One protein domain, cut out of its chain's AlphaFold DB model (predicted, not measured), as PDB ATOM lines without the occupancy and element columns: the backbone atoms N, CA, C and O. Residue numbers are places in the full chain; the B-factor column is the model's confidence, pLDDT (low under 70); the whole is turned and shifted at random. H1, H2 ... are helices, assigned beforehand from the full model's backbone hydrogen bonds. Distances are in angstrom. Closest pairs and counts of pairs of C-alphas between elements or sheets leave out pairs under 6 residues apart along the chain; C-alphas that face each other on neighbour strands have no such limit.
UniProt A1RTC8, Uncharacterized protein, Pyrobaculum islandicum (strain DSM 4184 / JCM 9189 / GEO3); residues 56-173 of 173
ATOM      1  N   ILE A  56      -1.369 -36.303  28.246       91.56
ATOM      2  CA  ILE A  56      -2.402 -35.837  27.307       91.56
ATOM      3  C   ILE A  56      -2.368 -34.316  27.120       91.56
ATOM      4  O   ILE A  56      -2.632 -33.840  26.016       91.56
ATOM      5  N   ILE A  57      -2.038 -33.547  28.164       93.25
ATOM      6  CA  ILE A  57      -1.984 -32.083  28.072       93.25
ATOM      7  C   ILE A  57      -0.858 -31.676  27.125       93.25
ATOM      8  O   ILE A  57      -1.084 -30.878  26.214       93.25
ATOM      9  N   GLU A  58       0.323 -32.267  27.289       92.56
ATOM     10  CA  GLU A  58       1.477 -31.979  26.440       92.56
ATOM     11  C   GLU A  58       1.237 -32.375  24.975       92.56
ATOM     12  O   GLU A  58       1.534 -31.598  24.064       92.56
ATOM     13  N   ILE A  59       0.631 -33.540  24.738       93.31
ATOM     14  CA  ILE A  59       0.294 -34.014  23.387       93.31
ATOM     15  C   ILE A  59      -0.676 -33.041  22.699       93.31
ATOM     16  O   ILE A  59      -0.446 -32.616  21.562       93.31
ATOM     17  N   LEU A  60      -1.744 -32.637  23.397       93.12
ATOM     18  CA  LEU A  60      -2.726 -31.678  22.879       93.12
ATOM     19  C   LEU A  60      -2.113 -30.293  22.639       93.12
ATOM     20  O   LEU A  60      -2.505 -29.599  21.698       93.12
ATOM     21  N   ARG A  61      -1.141 -29.888  23.463       92.12
ATOM     22  CA  ARG A  61      -0.432 -28.611  23.330       92.12
ATOM     23  C   ARG A  61       0.448 -28.570  22.081       92.12
ATOM     24  O   ARG A  61       0.406 -27.579  21.355       92.12
ATOM     25  N   LYS A  62       1.215 -29.633  21.813       92.06
ATOM     26  CA  LYS A  62       2.110 -29.725  20.644       92.06
ATOM     27  C   LYS A  62       1.360 -29.773  19.314       92.06
ATOM     28  O   LYS A  62       1.889 -29.303  18.310       92.06
ATOM     29  N   ARG A  63       0.147 -30.341  19.305       89.06
ATOM     30  CA  ARG A  63      -0.680 -30.545  18.100       89.06
ATOM     31  C   ARG A  63       0.020 -31.355  16.996       89.06
ATOM     32  O   ARG A  63      -0.298 -31.200  15.817       89.06
ATOM     33  N   ASP A  64       0.958 -32.229  17.361       93.00
ATOM     34  CA  ASP A  64       1.576 -33.163  16.417       93.00
ATOM     35  C   ASP A  64       0.588 -34.291  16.091       93.00
ATOM     36  O   ASP A  64       0.216 -35.096  16.945       93.00
ATOM     37  N   ILE A  65       0.167 -34.363  14.828       91.25
ATOM     38  CA  ILE A  65      -0.812 -35.340  14.345       91.25
ATOM     39  C   ILE A  65      -0.331 -36.787  14.524       91.25
ATOM     40  O   ILE A  65      -1.153 -37.671  14.776       91.25
ATOM     41  N   ASN A  66       0.969 -37.061  14.404       90.81
ATOM     42  CA  ASN A  66       1.498 -38.412  14.591       90.81
ATOM     43  C   ASN A  66       1.488 -38.805  16.070       90.81
ATOM     44  O   ASN A  66       1.089 -39.921  16.406       90.81
ATOM     45  N   GLU A  67       1.859 -37.876  16.954       92.25
ATOM     46  CA  GLU A  67       1.800 -38.074  18.406       92.25
ATOM     47  C   GLU A  67       0.348 -38.281  18.866       92.25
ATOM     48  O   GLU A  67       0.064 -39.224  19.601       92.25
ATOM     49  N   ILE A  68      -0.595 -37.500  18.327       91.31
ATOM     50  CA  ILE A  68      -2.037 -37.652  18.570       91.31
ATOM     51  C   ILE A  68      -2.546 -39.026  18.118       91.31
ATOM     52  O   ILE A  68      -3.283 -39.677  18.856       91.31
ATOM     53  N   LYS A  69      -2.163 -39.500  16.925       88.69
ATOM     54  CA  LYS A  69      -2.573 -40.828  16.429       88.69
ATOM     55  C   LYS A  69      -2.037 -41.960  17.303       88.69
ATOM     56  O   LYS A  69      -2.786 -42.883  17.618       88.69
ATOM     57  N   ASN A  70      -0.776 -41.878  17.721       90.88
ATOM     58  CA  ASN A  70      -0.179 -42.866  18.619       90.88
ATOM     59  C   ASN A  70      -0.872 -42.858  19.989       90.88
ATOM     60  O   ASN A  70      -1.226 -43.916  20.509       90.88
ATOM     61  N   ALA A  71      -1.142 -41.668  20.528       92.06
ATOM     62  CA  ALA A  71      -1.877 -41.501  21.774       92.06
ATOM     63  C   ALA A  71      -3.306 -42.051  21.675       92.06
ATOM     64  O   ALA A  71      -3.769 -42.711  22.597       92.06
ATOM     65  N   LEU A  72      -3.996 -41.854  20.546       90.38
ATOM     66  CA  LEU A  72      -5.336 -42.406  20.322       90.38
ATOM     67  C   LEU A  72      -5.355 -43.931  20.375       90.38
ATOM     68  O   LEU A  72      -6.265 -44.491  20.981       90.38
ATOM     69  N   ILE A  73      -4.370 -44.600  19.769       89.38
ATOM     70  CA  ILE A  73      -4.264 -46.065  19.810       89.38
ATOM     71  C   ILE A  73      -4.107 -46.534  21.258       89.38
ATOM     72  O   ILE A  73      -4.822 -47.442  21.691       89.38
ATOM     73  N   GLU A  74      -3.220 -45.892  22.021       90.25
ATOM     74  CA  GLU A  74      -2.999 -46.275  23.413       90.25
ATOM     75  C   GLU A  74      -4.220 -45.968  24.284       90.25
ATOM     76  O   GLU A  74      -4.692 -46.853  24.990       90.25
ATOM     77  N   VAL A  75      -4.821 -44.780  24.175       90.50
ATOM     78  CA  VAL A  75      -6.068 -44.444  24.882       90.50
ATOM     79  C   VAL A  75      -7.191 -45.420  24.527       90.50
ATOM     80  O   VAL A  75      -7.949 -45.824  25.406       90.50
ATOM     81  N   HIS A  76      -7.318 -45.821  23.261       87.50
ATOM     82  CA  HIS A  76      -8.336 -46.784  22.845       87.50
ATOM     83  C   HIS A  76      -8.119 -48.144  23.513       87.50
ATOM     84  O   HIS A  76      -9.066 -48.734  24.039       87.50
ATOM     85  N   ARG A  77      -6.864 -48.604  23.563       86.12
ATOM     86  CA  ARG A  77      -6.468 -49.817  24.283       86.12
ATOM     87  C   ARG A  77      -6.828 -49.710  25.770       86.12
ATOM     88  O   ARG A  77      -7.487 -50.600  26.296       86.12
ATOM     89  N   GLN A  78      -6.476 -48.596  26.409       86.31
ATOM     90  CA  GLN A  78      -6.770 -48.265  27.814       86.31
ATOM     91  C   GLN A  78      -8.251 -48.262  28.140       86.31
ATOM     92  O   GLN A  78      -8.698 -48.928  29.076       86.31
ATOM     93  N   LYS A  79      -9.044 -47.613  27.293       87.00
ATOM     94  CA  LYS A  79     -10.493 -47.616  27.427       87.00
ATOM     95  C   LYS A  79     -11.062 -49.033  27.357       87.00
ATOM     96  O   LYS A  79     -11.910 -49.372  28.175       87.00
ATOM     97  N   ALA A  80     -10.605 -49.856  26.410       84.31
ATOM     98  CA  ALA A  80     -11.095 -51.223  26.250       84.31
ATOM     99  C   ALA A  80     -10.792 -52.101  27.476       84.31
ATOM    100  O   ALA A  80     -11.676 -52.824  27.931       84.31
ATOM    101  N   PHE A  81      -9.587 -51.992  28.045       83.12
ATOM    102  CA  PHE A  81      -9.221 -52.725  29.261       83.12
ATOM    103  C   PHE A  81     -10.066 -52.305  30.468       83.12
ATOM    104  O   PHE A  81     -10.657 -53.164  31.118       83.12
ATOM    105  N   SER A  82     -10.204 -51.004  30.740       82.25
ATOM    106  CA  SER A  82     -11.048 -50.550  31.855       82.25
ATOM    107  C   SER A  82     -12.531 -50.872  31.644       82.25
ATOM    108  O   SER A  82     -13.231 -51.178  32.606       82.25
ATOM    109  N   LEU A  83     -13.035 -50.851  30.404       83.00
ATOM    110  CA  LEU A  83     -14.416 -51.257  30.118       83.00
ATOM    111  C   LEU A  83     -14.656 -52.742  30.411       83.00
ATOM    112  O   LEU A  83     -15.708 -53.065  30.960       83.00
ATOM    113  N   ALA A  84     -13.694 -53.618  30.105       79.00
ATOM    114  CA  ALA A  84     -13.806 -55.052  30.376       79.00
ATOM    115  C   ALA A  84     -13.988 -55.362  31.875       79.00
ATOM    116  O   ALA A  84     -14.754 -56.254  32.227       79.00
ATOM    117  N   ASP A  85     -13.355 -54.576  32.749       78.38
ATOM    118  CA  ASP A  85     -13.446 -54.739  34.206       78.38
ATOM    119  C   ASP A  85     -14.560 -53.888  34.854       78.38
ATOM    120  O   ASP A  85     -14.846 -54.031  36.046       78.38
ATOM    121  N   SER A  86     -15.204 -52.992  34.097       75.31
ATOM    122  CA  SER A  86     -16.116 -51.969  34.639       75.31
ATOM    123  C   SER A  86     -17.413 -52.510  35.248       75.31
ATOM    124  O   SER A  86     -18.023 -51.837  36.081       75.31
ATOM    125  N   GLU A  87     -17.825 -53.719  34.862       72.31
ATOM    126  CA  GLU A  87     -18.979 -54.419  35.444       72.31
ATOM    127  C   GLU A  87     -18.684 -54.916  36.869       72.31
ATOM    128  O   GLU A  87     -19.581 -54.988  37.708       72.31
ATOM    129  N   TYR A  88     -17.412 -55.192  37.168       66.75
ATOM    130  CA  TYR A  88     -16.975 -55.788  38.428       66.75
ATOM    131  C   TYR A  88     -16.332 -54.764  39.371       66.75
ATOM    132  O   TYR A  88     -16.358 -54.946  40.589       66.75
ATOM    133  N   LEU A  89     -15.768 -53.677  38.830       80.31
ATOM    134  CA  LEU A  89     -15.011 -52.675  39.580       80.31
ATOM    135  C   LEU A  89     -15.494 -51.252  39.257       80.31
ATOM    136  O   LEU A  89     -15.246 -50.712  38.179       80.31
ATOM    137  N   SER A  90     -16.135 -50.596  40.231       81.19
ATOM    138  CA  SER A  90     -16.683 -49.237  40.057       81.19
ATOM    139  C   SER A  90     -15.631 -48.178  39.693       81.19
ATOM    140  O   SER A  90     -15.933 -47.224  38.973       81.19
ATOM    141  N   ASP A  91     -14.384 -48.354  40.131       84.50
ATOM    142  CA  ASP A  91     -13.285 -47.458  39.770       84.50
ATOM    143  C   ASP A  91     -12.837 -47.644  38.315       84.50
ATOM    144  O   ASP A  91     -12.463 -46.667  37.668       84.50
ATOM    145  N   GLU A  92     -12.985 -48.842  37.746       84.69
ATOM    146  CA  GLU A  92     -12.692 -49.074  36.327       84.69
ATOM    147  C   GLU A  92     -13.726 -48.407  35.423       84.69
ATOM    148  O   GLU A  92     -13.379 -47.886  34.366       84.69
ATOM    149  N   ARG A  93     -14.978 -48.269  35.880       86.50
ATOM    150  CA  ARG A  93     -15.971 -47.433  35.189       86.50
ATOM    151  C   ARG A  93     -15.560 -45.955  35.154       86.50
ATOM    152  O   ARG A  93     -15.745 -45.295  34.129       86.50
ATOM    153  N   LYS A  94     -14.972 -45.427  36.236       89.44
ATOM    154  CA  LYS A  94     -14.434 -44.052  36.265       89.44
ATOM    155  C   LYS A  94     -13.202 -43.916  35.370       89.44
ATOM    156  O   LYS A  94     -13.084 -42.918  34.661       89.44
ATOM    157  N   ASN A  95     -12.312 -44.908  35.368       88.62
ATOM    158  CA  ASN A  95     -11.143 -44.934  34.487       88.62
ATOM    159  C   ASN A  95     -11.562 -44.973  33.016       88.62
ATOM    160  O   ASN A  95     -11.091 -44.158  32.228       88.62
ATOM    161  N   ALA A  96     -12.523 -45.828  32.662       89.44
ATOM    162  CA  ALA A  96     -13.097 -45.883  31.324       89.44
ATOM    163  C   ALA A  96     -13.669 -44.523  30.892       89.44
ATOM    164  O   ALA A  96     -13.425 -44.092  29.768       89.44
ATOM    165  N   ALA A  97     -14.366 -43.810  31.786       92.56
ATOM    166  CA  ALA A  97     -14.862 -42.462  31.506       92.56
ATOM    167  C   ALA A  97     -13.726 -41.443  31.293       92.56
ATOM    168  O   ALA A  97     -13.791 -40.641  30.361       92.56
ATOM    169  N   ARG A  98     -12.653 -41.495  32.094       93.62
ATOM    170  CA  ARG A  98     -11.464 -40.640  31.902       93.62
ATOM    171  C   ARG A  98     -10.766 -40.922  30.572       93.62
ATOM    172  O   ARG A  98     -10.494 -39.991  29.820       93.62
ATOM    173  N   TYR A  99     -10.539 -42.191  30.232       93.56
ATOM    174  CA  TYR A  99      -9.963 -42.561  28.936       93.56
ATOM    175  C   TYR A  99     -10.882 -42.186  27.773       93.56
ATOM    176  O   TYR A  99     -10.400 -41.772  26.721       93.56
ATOM    177  N   HIS A 100     -12.203 -42.252  27.950       94.69
ATOM    178  CA  HIS A 100     -13.145 -41.757  26.947       94.69
ATOM    179  C   HIS A 100     -13.032 -40.241  26.756       94.69
ATOM    180  O   HIS A 100     -13.000 -39.780  25.620       94.69
ATOM    181  N   ALA A 101     -12.864 -39.464  27.829       96.00
ATOM    182  CA  ALA A 101     -12.577 -38.032  27.724       96.00
ATOM    183  C   ALA A 101     -11.272 -37.763  26.960       96.00
ATOM    184  O   ALA A 101     -11.258 -36.938  26.050       96.00
ATOM    185  N   TYR A 102     -10.194 -38.495  27.253       95.69
ATOM    186  CA  TYR A 102      -8.928 -38.356  26.520       95.69
ATOM    187  C   TYR A 102      -9.081 -38.713  25.041       95.69
ATOM    188  O   TYR A 102      -8.554 -38.017  24.175       95.69
ATOM    189  N   HIS A 103      -9.857 -39.753  24.739       94.12
ATOM    190  CA  HIS A 103     -10.159 -40.156  23.373       94.12
ATOM    191  C   HIS A 103     -10.888 -39.039  22.616       94.12
ATOM    192  O   HIS A 103     -10.491 -38.688  21.506       94.12
ATOM    193  N   LEU A 104     -11.919 -38.444  23.227       94.56
ATOM    194  CA  LEU A 104     -12.661 -37.317  22.653       94.56
ATOM    195  C   LEU A 104     -11.782 -36.071  22.482       94.56
ATOM    196  O   LEU A 104     -11.854 -35.392  21.458       94.56
ATOM    197  N   ALA A 105     -10.915 -35.793  23.454       95.19
ATOM    198  CA  ALA A 105      -9.989 -34.675  23.387       95.19
ATOM    199  C   ALA A 105      -9.012 -34.822  22.213       95.19
ATOM    200  O   ALA A 105      -8.838 -33.888  21.431       95.19
ATOM    201  N   LEU A 106      -8.419 -36.003  22.039       93.81
ATOM    202  CA  LEU A 106      -7.481 -36.281  20.953       93.81
ATOM    203  C   LEU A 106      -8.175 -36.313  19.586       93.81
ATOM    204  O   LEU A 106      -7.685 -35.704  18.636       93.81
ATOM    205  N   ILE A 107      -9.334 -36.977  19.478       91.62
ATOM    206  CA  ILE A 107     -10.048 -37.068  18.199       91.62
ATOM    207  C   ILE A 107     -10.542 -35.695  17.740       91.62
ATOM    208  O   ILE A 107     -10.539 -35.439  16.542       91.62
ATOM    209  N   SER A 108     -10.861 -34.774  18.662       92.38
ATOM    210  CA  SER A 108     -11.260 -33.397  18.327       92.38
ATOM    211  C   SER A 108     -10.254 -32.660  17.430       92.38
ATOM    212  O   SER A 108     -10.647 -31.796  16.649       92.38
ATOM    213  N   GLN A 109      -8.967 -33.018  17.511       90.81
ATOM    214  CA  GLN A 109      -7.882 -32.394  16.748       90.81
ATOM    215  C   GLN A 109      -7.794 -32.899  15.302       90.81
ATOM    216  O   GLN A 109      -7.193 -32.242  14.456       90.81
ATOM    217  N   ILE A 110      -8.369 -34.069  15.019       86.25
ATOM    218  CA  ILE A 110      -8.303 -34.741  13.712       86.25
ATOM    219  C   ILE A 110      -9.690 -35.028  13.124       86.25
ATOM    220  O   ILE A 110      -9.797 -35.671  12.081       86.25
ATOM    221  N   LEU A 111     -10.745 -34.587  13.810       78.56
ATOM    222  CA  LEU A 111     -12.131 -34.814  13.434       78.56
ATOM    223  C   LEU A 111     -12.437 -34.048  12.136       78.56
ATOM    224  O   LEU A 111     -12.307 -32.818  12.129       78.56
ATOM    225  N   PRO A 112     -12.856 -34.723  11.052       70.31
ATOM    226  CA  PRO A 112     -13.379 -34.022   9.890       70.31
ATOM    227  C   PRO A 112     -14.714 -33.358  10.256       70.31
ATOM    228  O   PRO A 112     -15.489 -33.912  11.037       70.31
ATOM    229  N   ASP A 113     -14.998 -32.189   9.680       67.38
ATOM    230  CA  ASP A 113     -16.298 -31.535   9.850       67.38
ATOM    231  C   ASP A 113     -17.363 -32.311   9.059       67.38
ATOM    232  O   ASP A 113     -17.491 -32.170   7.843       67.38
ATOM    233  N   VAL A 114     -18.099 -33.174   9.761       66.25
ATOM    234  CA  VAL A 114     -19.138 -34.051   9.207       66.25
ATOM    235  C   VAL A 114     -20.449 -33.846   9.965       66.25
ATOM    236  O   VAL A 114     -20.468 -33.639  11.178       66.25
ATOM    237  N   GLU A 115     -21.569 -33.886   9.253       57.72
ATOM    238  CA  GLU A 115     -22.894 -33.861   9.865       57.72
ATOM    239  C   GLU A 115     -23.210 -35.257  10.427       57.72
ATOM    240  O   GLU A 115     -23.151 -36.252   9.706       57.72
ATOM    241  N   THR A 116     -23.465 -35.350  11.734       62.47
ATOM    242  CA  THR A 116     -23.729 -36.623  12.421       62.47
ATOM    243  C   THR A 116     -25.168 -36.681  12.912       62.47
ATOM    244  O   THR A 116     -25.737 -35.668  13.318       62.47
ATOM    245  N   ASP A 117     -25.752 -37.881  12.881       60.00
ATOM    246  CA  ASP A 117     -27.086 -38.133  13.422       60.00
ATOM    247  C   ASP A 117     -27.119 -37.838  14.929       60.00
ATOM    248  O   ASP A 117     -26.347 -38.406  15.711       60.00
ATOM    249  N   VAL A 118     -28.018 -36.934  15.322       58.03
ATOM    250  CA  VAL A 118     -28.102 -36.334  16.656       58.03
ATOM    251  C   VAL A 118     -28.458 -37.369  17.727       58.03
ATOM    252  O   VAL A 118     -27.987 -37.243  18.863       58.03
ATOM    253  N   GLU A 119     -29.227 -38.398  17.375       58.25
ATOM    254  CA  GLU A 119     -29.707 -39.415  18.320       58.25
ATOM    255  C   GLU A 119     -28.753 -40.610  18.463       58.25
ATOM    256  O   GLU A 119     -28.919 -41.445  19.353       58.25
ATOM    257  N   SER A 120     -27.707 -40.689  17.637       63.91
ATOM    258  CA  SER A 120     -26.717 -41.758  17.740       63.91
ATOM    259  C   SER A 120     -25.718 -41.508  18.882       63.91
ATOM    260  O   SER A 120     -25.304 -40.375  19.137       63.91
ATOM    261  N   ILE A 121     -25.250 -42.582  19.536       59.97
ATOM    262  CA  ILE A 121     -24.139 -42.520  20.513       59.97
ATOM    263  C   ILE A 121     -22.895 -41.893  19.860       59.97
ATOM    264  O   ILE A 121     -22.211 -41.064  20.457       59.97
ATOM    265  N   THR A 122     -22.659 -42.215  18.586       71.50
ATOM    266  CA  THR A 122     -21.614 -41.605  17.755       71.50
ATOM    267  C   THR A 122     -21.815 -40.093  17.583       71.50
ATOM    268  O   THR A 122     -20.840 -39.345  17.538       71.50
ATOM    269  N   GLY A 123     -23.063 -39.626  17.542       78.25
ATOM    270  CA  GLY A 123     -23.435 -38.216  17.480       78.25
ATOM    271  C   GLY A 123     -23.168 -37.458  18.778       78.25
ATOM    272  O   GLY A 123     -22.711 -36.317  18.727       78.25
ATOM    273  N   LEU A 124     -23.392 -38.066  19.949       84.62
ATOM    274  CA  LEU A 124     -23.033 -37.442  21.230       84.62
ATOM    275  C   LEU A 124     -21.515 -37.285  21.370       84.62
ATOM    276  O   LEU A 124     -21.046 -36.189  21.678       84.62
ATOM    277  N   ASP A 125     -20.758 -38.341  21.076       88.25
ATOM    278  CA  ASP A 125     -19.293 -38.303  21.073       88.25
ATOM    279  C   ASP A 125     -18.762 -37.223  20.119       88.25
ATOM    280  O   ASP A 125     -17.911 -36.413  20.494       88.25
ATOM    281  N   TYR A 126     -19.321 -37.142  18.909       87.31
ATOM    282  CA  TYR A 126     -18.977 -36.105  17.940       87.31
ATOM    283  C   TYR A 126     -19.251 -34.690  18.476       87.31
ATOM    284  O   TYR A 126     -18.388 -33.812  18.391       87.31
ATOM    285  N   ARG A 127     -20.427 -34.457  19.080       88.88
ATOM    286  CA  ARG A 127     -20.782 -33.157  19.677       88.88
ATOM    287  C   ARG A 127     -19.843 -32.769  20.809       88.88
ATOM    288  O   ARG A 127     -19.435 -31.614  20.871       88.88
ATOM    289  N   LEU A 128     -19.491 -33.708  21.684       93.44
ATOM    290  CA  LEU A 128     -18.568 -33.455  22.787       93.44
ATOM    291  C   LEU A 128     -17.156 -33.147  22.282       93.44
ATOM    292  O   LEU A 128     -16.544 -32.195  22.759       93.44
ATOM    293  N   ALA A 129     -16.659 -33.884  21.285       93.56
ATOM    294  CA  ALA A 129     -15.367 -33.598  20.662       93.56
ATOM    295  C   ALA A 129     -15.351 -32.206  20.002       93.56
ATOM    296  O   ALA A 129     -14.399 -31.444  20.179       93.56
ATOM    297  N   LYS A 130     -16.426 -31.834  19.295       91.75
ATOM    298  CA  LYS A 130     -16.575 -30.495  18.706       91.75
ATOM    299  C   LYS A 130     -16.647 -29.401  19.776       91.75
ATOM    300  O   LYS A 130     -15.915 -28.418  19.684       91.75
ATOM    301  N   ALA A 131     -17.474 -29.585  20.804       93.69
ATOM    302  CA  ALA A 131     -17.604 -28.644  21.917       93.69
ATOM    303  C   ALA A 131     -16.283 -28.477  22.679       93.69
ATOM    304  O   ALA A 131     -15.949 -27.373  23.094       93.69
ATOM    305  N   PHE A 132     -15.497 -29.545  22.818       95.94
ATOM    306  CA  PHE A 132     -14.160 -29.483  23.396       95.94
ATOM    307  C   PHE A 132     -13.195 -28.650  22.545       95.94
ATOM    308  O   PHE A 132     -12.488 -27.800  23.086       95.94
ATOM    309  N   ARG A 133     -13.196 -28.842  21.218       93.31
ATOM    310  CA  ARG A 133     -12.395 -28.031  20.284       93.31
ATOM    311  C   ARG A 133     -12.730 -26.543  20.421       93.31
ATOM    312  O   ARG A 133     -11.832 -25.735  20.643       93.31
ATOM    313  N   GLU A 134     -14.017 -26.201  20.383       92.81
ATOM    314  CA  GLU A 134     -14.500 -24.826  20.588       92.81
ATOM    315  C   GLU A 134     -14.158 -24.295  21.994       92.81
ATOM    316  O   GLU A 134     -13.783 -23.132  22.157       92.81
ATOM    317  N   GLY A 135     -14.239 -25.164  23.004       93.94
ATOM    318  CA  GLY A 135     -13.909 -24.877  24.395       93.94
ATOM    319  C   GLY A 135     -12.448 -24.490  24.597       93.94
ATOM    320  O   GLY A 135     -12.172 -23.518  25.297       93.94
ATOM    321  N   ILE A 136     -11.509 -25.177  23.940       94.31
ATOM    322  CA  ILE A 136     -10.084 -24.807  23.958       94.31
ATOM    323  C   ILE A 136      -9.858 -23.460  23.267       94.31
ATOM    324  O   ILE A 136      -9.098 -22.632  23.767       94.31
ATOM    325  N   GLU A 137     -10.490 -23.231  22.116       91.38
ATOM    326  CA  GLU A 137     -10.293 -22.006  21.329       91.38
ATOM    327  C   GLU A 137     -10.797 -20.757  22.057       91.38
ATOM    328  O   GLU A 137     -10.158 -19.704  22.005       91.38
ATOM    329  N   ARG A 138     -11.935 -20.875  22.746       94.00
ATOM    330  CA  ARG A 138     -12.592 -19.767  23.454       94.00
ATOM    331  C   ARG A 138     -12.313 -19.745  24.954       94.00
ATOM    332  O   ARG A 138     -12.743 -18.814  25.630       94.00
ATOM    333  N   CYS A 139     -11.613 -20.748  25.476       94.44
ATOM    334  CA  CYS A 139     -11.443 -20.977  26.908       94.44
ATOM    335  C   CYS A 139     -12.769 -20.991  27.684       94.44
ATOM    336  O   CYS A 139     -12.898 -20.334  28.719       94.44
ATOM    337  N   CYS A 140     -13.747 -21.746  27.177       94.31
ATOM    338  CA  CYS A 140     -15.060 -21.933  27.796       94.31
ATOM    339  C   CYS A 140     -15.340 -23.408  28.111       94.31
ATOM    340  O   CYS A 140     -14.865 -24.305  27.418       94.31
ATOM    341  N   GLU A 141     -16.125 -23.654  29.159       94.25
ATOM    342  CA  GLU A 141     -16.491 -25.007  29.590       94.25
ATOM    343  C   GLU A 141     -17.618 -25.605  28.727       94.25
ATOM    344  O   GLU A 141     -18.495 -24.900  28.223       94.25
ATOM    345  N   ILE A 142     -17.595 -26.928  28.580       94.88
ATOM    346  CA  ILE A 142     -18.644 -27.730  27.949       94.88
ATOM    347  C   ILE A 142     -19.826 -27.850  28.928       94.88
ATOM    348  O   ILE A 142     -19.594 -28.151  30.106       94.88
ATOM    349  N   PRO A 143     -21.081 -27.661  28.471       89.88
ATOM    350  CA  PRO A 143     -22.269 -27.811  29.307       89.88
ATOM    351  C   PRO A 143     -22.404 -29.201  29.936       89.88
ATOM    352  O   PRO A 143     -21.978 -30.209  29.371       89.88
ATOM    353  N   HIS A 144     -23.060 -29.254  31.094       86.50
ATOM    354  CA  HIS A 144     -23.344 -30.510  31.778       86.50
ATOM    355  C   HIS A 144     -24.344 -31.387  31.014       86.50
ATOM    356  O   HIS A 144     -25.241 -30.905  30.327       86.50
ATOM    357  N   VAL A 145     -24.190 -32.694  31.204       87.94
ATOM    358  CA  VAL A 145     -25.011 -33.763  30.625       87.94
ATOM    359  C   VAL A 145     -25.635 -34.588  31.749       87.94
ATOM    360  O   VAL A 145     -25.078 -34.660  32.845       87.94
ATOM    361  N   GLU A 146     -26.802 -35.190  31.518       83.62
ATOM    362  CA  GLU A 146     -27.541 -35.890  32.581       83.62
ATOM    363  C   GLU A 146     -26.997 -37.293  32.877       83.62
ATOM    364  O   GLU A 146     -26.969 -37.716  34.040       83.62
ATOM    365  N   GLU A 147     -26.512 -37.986  31.847       86.50
ATOM    366  CA  GLU A 147     -25.998 -39.351  31.940       86.50
ATOM    367  C   GLU A 147     -24.753 -39.443  32.832       86.50
ATOM    368  O   GLU A 147     -23.763 -38.738  32.635       86.50
ATOM    369  N   GLU A 148     -24.775 -40.357  33.805       88.56
ATOM    370  CA  GLU A 148     -23.742 -40.466  34.844       88.56
ATOM    371  C   GLU A 148     -22.335 -40.718  34.287       88.56
ATOM    372  O   GLU A 148     -21.371 -40.095  34.733       88.56
ATOM    373  N   PHE A 149     -22.211 -41.584  33.277       89.62
ATOM    374  CA  PHE A 149     -20.927 -41.843  32.624       89.62
ATOM    375  C   PHE A 149     -20.382 -40.570  31.965       89.62
ATOM    376  O   PHE A 149     -19.240 -40.178  32.212       89.62
ATOM    377  N   TYR A 150     -21.218 -39.869  31.196       91.19
ATOM    378  CA  TYR A 150     -20.801 -38.659  30.498       91.19
ATOM    379  C   TYR A 150     -20.599 -37.456  31.422       91.19
ATOM    380  O   TYR A 150     -19.816 -36.574  31.082       91.19
ATOM    381  N   LYS A 151     -21.201 -37.421  32.617       93.75
ATOM    382  CA  LYS A 151     -20.856 -36.414  33.639       93.75
ATOM    383  C   LYS A 151     -19.371 -36.465  33.983       93.75
ATOM    384  O   LYS A 151     -18.721 -35.425  34.051       93.75
ATOM    385  N   ILE A 152     -18.825 -37.669  34.164       94.25
ATOM    386  CA  ILE A 152     -17.397 -37.853  34.445       94.25
ATOM    387  C   ILE A 152     -16.568 -37.426  33.229       94.25
ATOM    388  O   ILE A 152     -15.594 -36.694  33.391       94.25
ATOM    389  N   VAL A 153     -16.993 -37.818  32.024       95.25
ATOM    390  CA  VAL A 153     -16.331 -37.440  30.765       95.25
ATOM    391  C   VAL A 153     -16.248 -35.917  30.620       95.25
ATOM    392  O   VAL A 153     -15.164 -35.377  30.433       95.25
ATOM    393  N   VAL A 154     -17.373 -35.208  30.753       96.31
ATOM    394  CA  VAL A 154     -17.449 -33.744  30.614       96.31
ATOM    395  C   VAL A 154     -16.612 -33.036  31.676       96.31
ATOM    396  O   VAL A 154     -15.893 -32.091  31.357       96.31
ATOM    397  N   ASN A 155     -16.644 -33.502  32.925       96.38
ATOM    398  CA  ASN A 155     -15.821 -32.926  33.990       96.38
ATOM    399  C   ASN A 155     -14.323 -33.055  33.686       96.38
ATOM    400  O   ASN A 155     -13.560 -32.116  33.924       96.38
ATOM    401  N   GLU A 156     -13.908 -34.194  33.134       96.69
ATOM    402  CA  GLU A 156     -12.523 -34.435  32.741       96.69
ATOM    403  C   GLU A 156     -12.122 -33.582  31.525       96.69
ATOM    404  O   GLU A 156     -11.066 -32.951  31.539       96.69
ATOM    405  N   LEU A 157     -12.993 -33.451  30.520       97.12
ATOM    406  CA  LEU A 157     -12.790 -32.532  29.392       97.12
ATOM    407  C   LEU A 157     -12.642 -31.074  29.864       97.12
ATOM    408  O   LEU A 157     -11.714 -30.380  29.451       97.12
ATOM    409  N   ASN A 158     -13.496 -30.618  30.782       97.62
ATOM    410  CA  ASN A 158     -13.417 -29.271  31.356       97.62
ATOM    411  C   ASN A 158     -12.156 -29.071  32.212       97.62
ATOM    412  O   ASN A 158     -11.587 -27.977  32.230       97.62
ATOM    413  N   ARG A 159     -11.662 -30.113  32.896       96.75
ATOM    414  CA  ARG A 159     -10.346 -30.081  33.560       96.75
ATOM    415  C   ARG A 159      -9.238 -29.799  32.544       96.75
ATOM    416  O   ARG A 159      -8.458 -28.876  32.765       96.75
ATOM    417  N   ILE A 160      -9.219 -30.530  31.429       96.62
ATOM    418  CA  ILE A 160      -8.226 -30.367  30.359       96.62
ATOM    419  C   ILE A 160      -8.293 -28.962  29.741       96.62
ATOM    420  O   ILE A 160      -7.253 -28.315  29.611       96.62
ATOM    421  N   ILE A 161      -9.494 -28.461  29.419       96.38
ATOM    422  CA  ILE A 161      -9.687 -27.104  28.871       96.38
ATOM    423  C   ILE A 161      -9.059 -26.061  29.797       96.38
ATOM    424  O   ILE A 161      -8.265 -25.232  29.349       96.38
ATOM    425  N   ARG A 162      -9.370 -26.116  31.099       96.62
ATOM    426  CA  ARG A 162      -8.829 -25.169  32.083       96.62
ATOM    427  C   ARG A 162      -7.306 -25.213  32.136       96.62
ATOM    428  O   ARG A 162      -6.678 -24.156  32.098       96.62
ATOM    429  N   THR A 163      -6.716 -26.407  32.172       95.69
ATOM    430  CA  THR A 163      -5.256 -26.572  32.198       95.69
ATOM    431  C   THR A 163      -4.597 -25.988  30.948       95.69
ATOM    432  O   THR A 163      -3.685 -25.171  31.076       95.69
ATOM    433  N   LEU A 164      -5.089 -26.322  29.751       94.00
ATOM    434  CA  LEU A 164      -4.543 -25.798  28.493       94.00
ATOM    435  C   LEU A 164      -4.689 -24.274  28.392       94.00
ATOM    436  O   LEU A 164      -3.777 -23.583  27.942       94.00
ATOM    437  N   CYS A 165      -5.816 -23.722  28.838       93.56
ATOM    438  CA  CYS A 165      -6.053 -22.281  28.818       93.56
ATOM    439  C   CYS A 165      -5.162 -21.499  29.785       93.56
ATOM    440  O   CYS A 165      -4.761 -20.382  29.459       93.56
ATOM    441  N   ILE A 166      -4.835 -22.062  30.952       93.25
ATOM    442  CA  ILE A 166      -3.866 -21.464  31.881       93.25
ATOM    443  C   ILE A 166      -2.475 -21.450  31.236       93.25
ATOM    444  O   ILE A 166      -1.887 -20.380  31.095       93.25
ATOM    445  N   GLN A 167      -2.005 -22.595  30.733       89.12
ATOM    446  CA  GLN A 167      -0.690 -22.711  30.089       89.12
ATOM    447  C   GLN A 167      -0.542 -21.788  28.867       89.12
ATOM    448  O   GLN A 167       0.500 -21.165  28.663       89.12
ATOM    449  N   ASN A 168      -1.599 -21.638  28.063       85.88
ATOM    450  CA  ASN A 168      -1.591 -20.747  26.900       85.88
ATOM    451  C   ASN A 168      -1.527 -19.256  27.274       85.88
ATOM    452  O   ASN A 168      -1.034 -18.458  26.477       85.88
ATOM    453  N   LYS A 169      -2.035 -18.857  28.451       85.81
ATOM    454  CA  LYS A 169      -1.900 -17.479  28.955       85.81
ATOM    455  C   LYS A 169      -0.478 -17.203  29.435       85.81
ATOM    456  O   LYS A 169       0.059 -16.141  29.134       85.81
ATOM    457  N   GLU A 170       0.127 -18.165  30.126       83.06
ATOM    458  CA  GLU A 170       1.511 -18.075  30.606       83.06
ATOM    459  C   GLU A 170       2.503 -17.982  29.443       83.06
ATOM    460  O   GLU A 170       3.388 -17.140  29.468       83.06
ATOM    461  N   ALA A 171       2.306 -18.753  28.369       75.69
ATOM    462  CA  ALA A 171       3.170 -18.709  27.186       75.69
ATOM    463  C   ALA A 171       3.088 -17.398  26.371       75.69
ATOM    464  O   ALA A 171       3.908 -17.181  25.481       75.69
ATOM    465  N   ARG A 172       2.073 -16.556  26.616       69.44
ATOM    466  CA  ARG A 172       1.858 -15.268  25.927       69.44
ATOM    467  C   ARG A 172       2.260 -14.048  26.763       69.44
ATOM    468  O   ARG A 172       2.188 -12.940  26.233       69.44
ATOM    469  N   SER A 173       2.596 -14.245  28.039       58.84
ATOM    470  CA  SER A 173       3.005 -13.189  28.979       58.84
ATOM    471  C   SER A 173       4.525 -13.077  29.024       58.84
ATOM    472  O   SER A 173       5.009 -11.935  29.166       58.84
TER     473      SER A 173
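What this domain is: This is residues 56 to 173 of the 173 residues of an uncharacterized protein of Pyrobaculum islandicum (strain DSM 4184 / JCM 9189 / GEO3) (UniProt A1RTC8). A helical hairpin of H2 and H3 is crossed by a second pair of helices, H4 and H5, which lie side by side, run the same way and pack steeply on H3, the helix in the middle. The short H1 folds back along residues 67 to 71 of H2 and also packs on H5, while a long link, residues 108 to 120, leads from H3 to H4. The printed part has 118 residues with five named helices, H1 to H5 in that order, and no named strand; the class is all helix. It is compact, with a radius of gyration of the C-alphas of 14.3 A, yet elongated in outline, spanning 48 by 27 by 25 A.

How they stand to each other: H1, residues 56 to 62, and H2, residues 65 to 85, form a hairpin at a shallow tilt of 12 degrees, opposite ways; their closest C-alphas, those of Ile 59 and Ile 68, are 6.5 A apart. H3, residues 90 to 107, is the hub, touching four helices. H2 and H3 form a second hairpin, at a shallow tilt of 20 degrees, with Ser 82 and Glu 92 closest at 5.0 A between C-alphas. H1 and H3 only just touch, with 3 pairs of C-alphas within 8 A, the closest being Leu 60 and Leu 106 at 6.9 A. H4, residues 121 to 138, touches H3 at a steep tilt of 64 degrees, with the C-alphas of Leu 104 and Ala 129 closest at 5.0 A; H3 touches H4 with residues 104 to 107 alone. H5, residues 148 to 170, touches H3 at a steep tilt of 50 degrees, with the C-alphas of Ala 101 and Val 153 closest at 4.9 A. H4 and H5 touch at a shallow tilt of 22 degrees, the same way, and the C-alphas of Ile 136 and Ile 161 come closest at 5.4 A. H5 touches H1 with residues 160 to 164 alone, the closest C-alphas being those of Ile 57 and Leu 164 at 6.8 A. H2 is apart from H4 and H5, and H1 is apart from H4. In H1, H2, H3 and H4 every O i to N i+4 pair is within hydrogen-bond range; in H5 18 of 19 are.

Where its parts are: H1 begins at C-alpha 56, (-2.402, -35.837, 27.307), and is 10.1 A long. H2 measures 30.5 A, H3 25.9 A and H4 25.7 A from first to last C-alpha. H5, 34.0 A long, ends at C-alpha 170, (1.511, -18.075, 30.606).

The domain as a whole: The C-alphas farthest apart are those of Tyr 88 and Ser 173, 48.0 A. The printed part has no cut, and the link from H3 to H4 is long, with 13 residues. The mean pLDDT of the printed part is 86.9; residues 88, 113 to 121 and 172 to 173 are under 70.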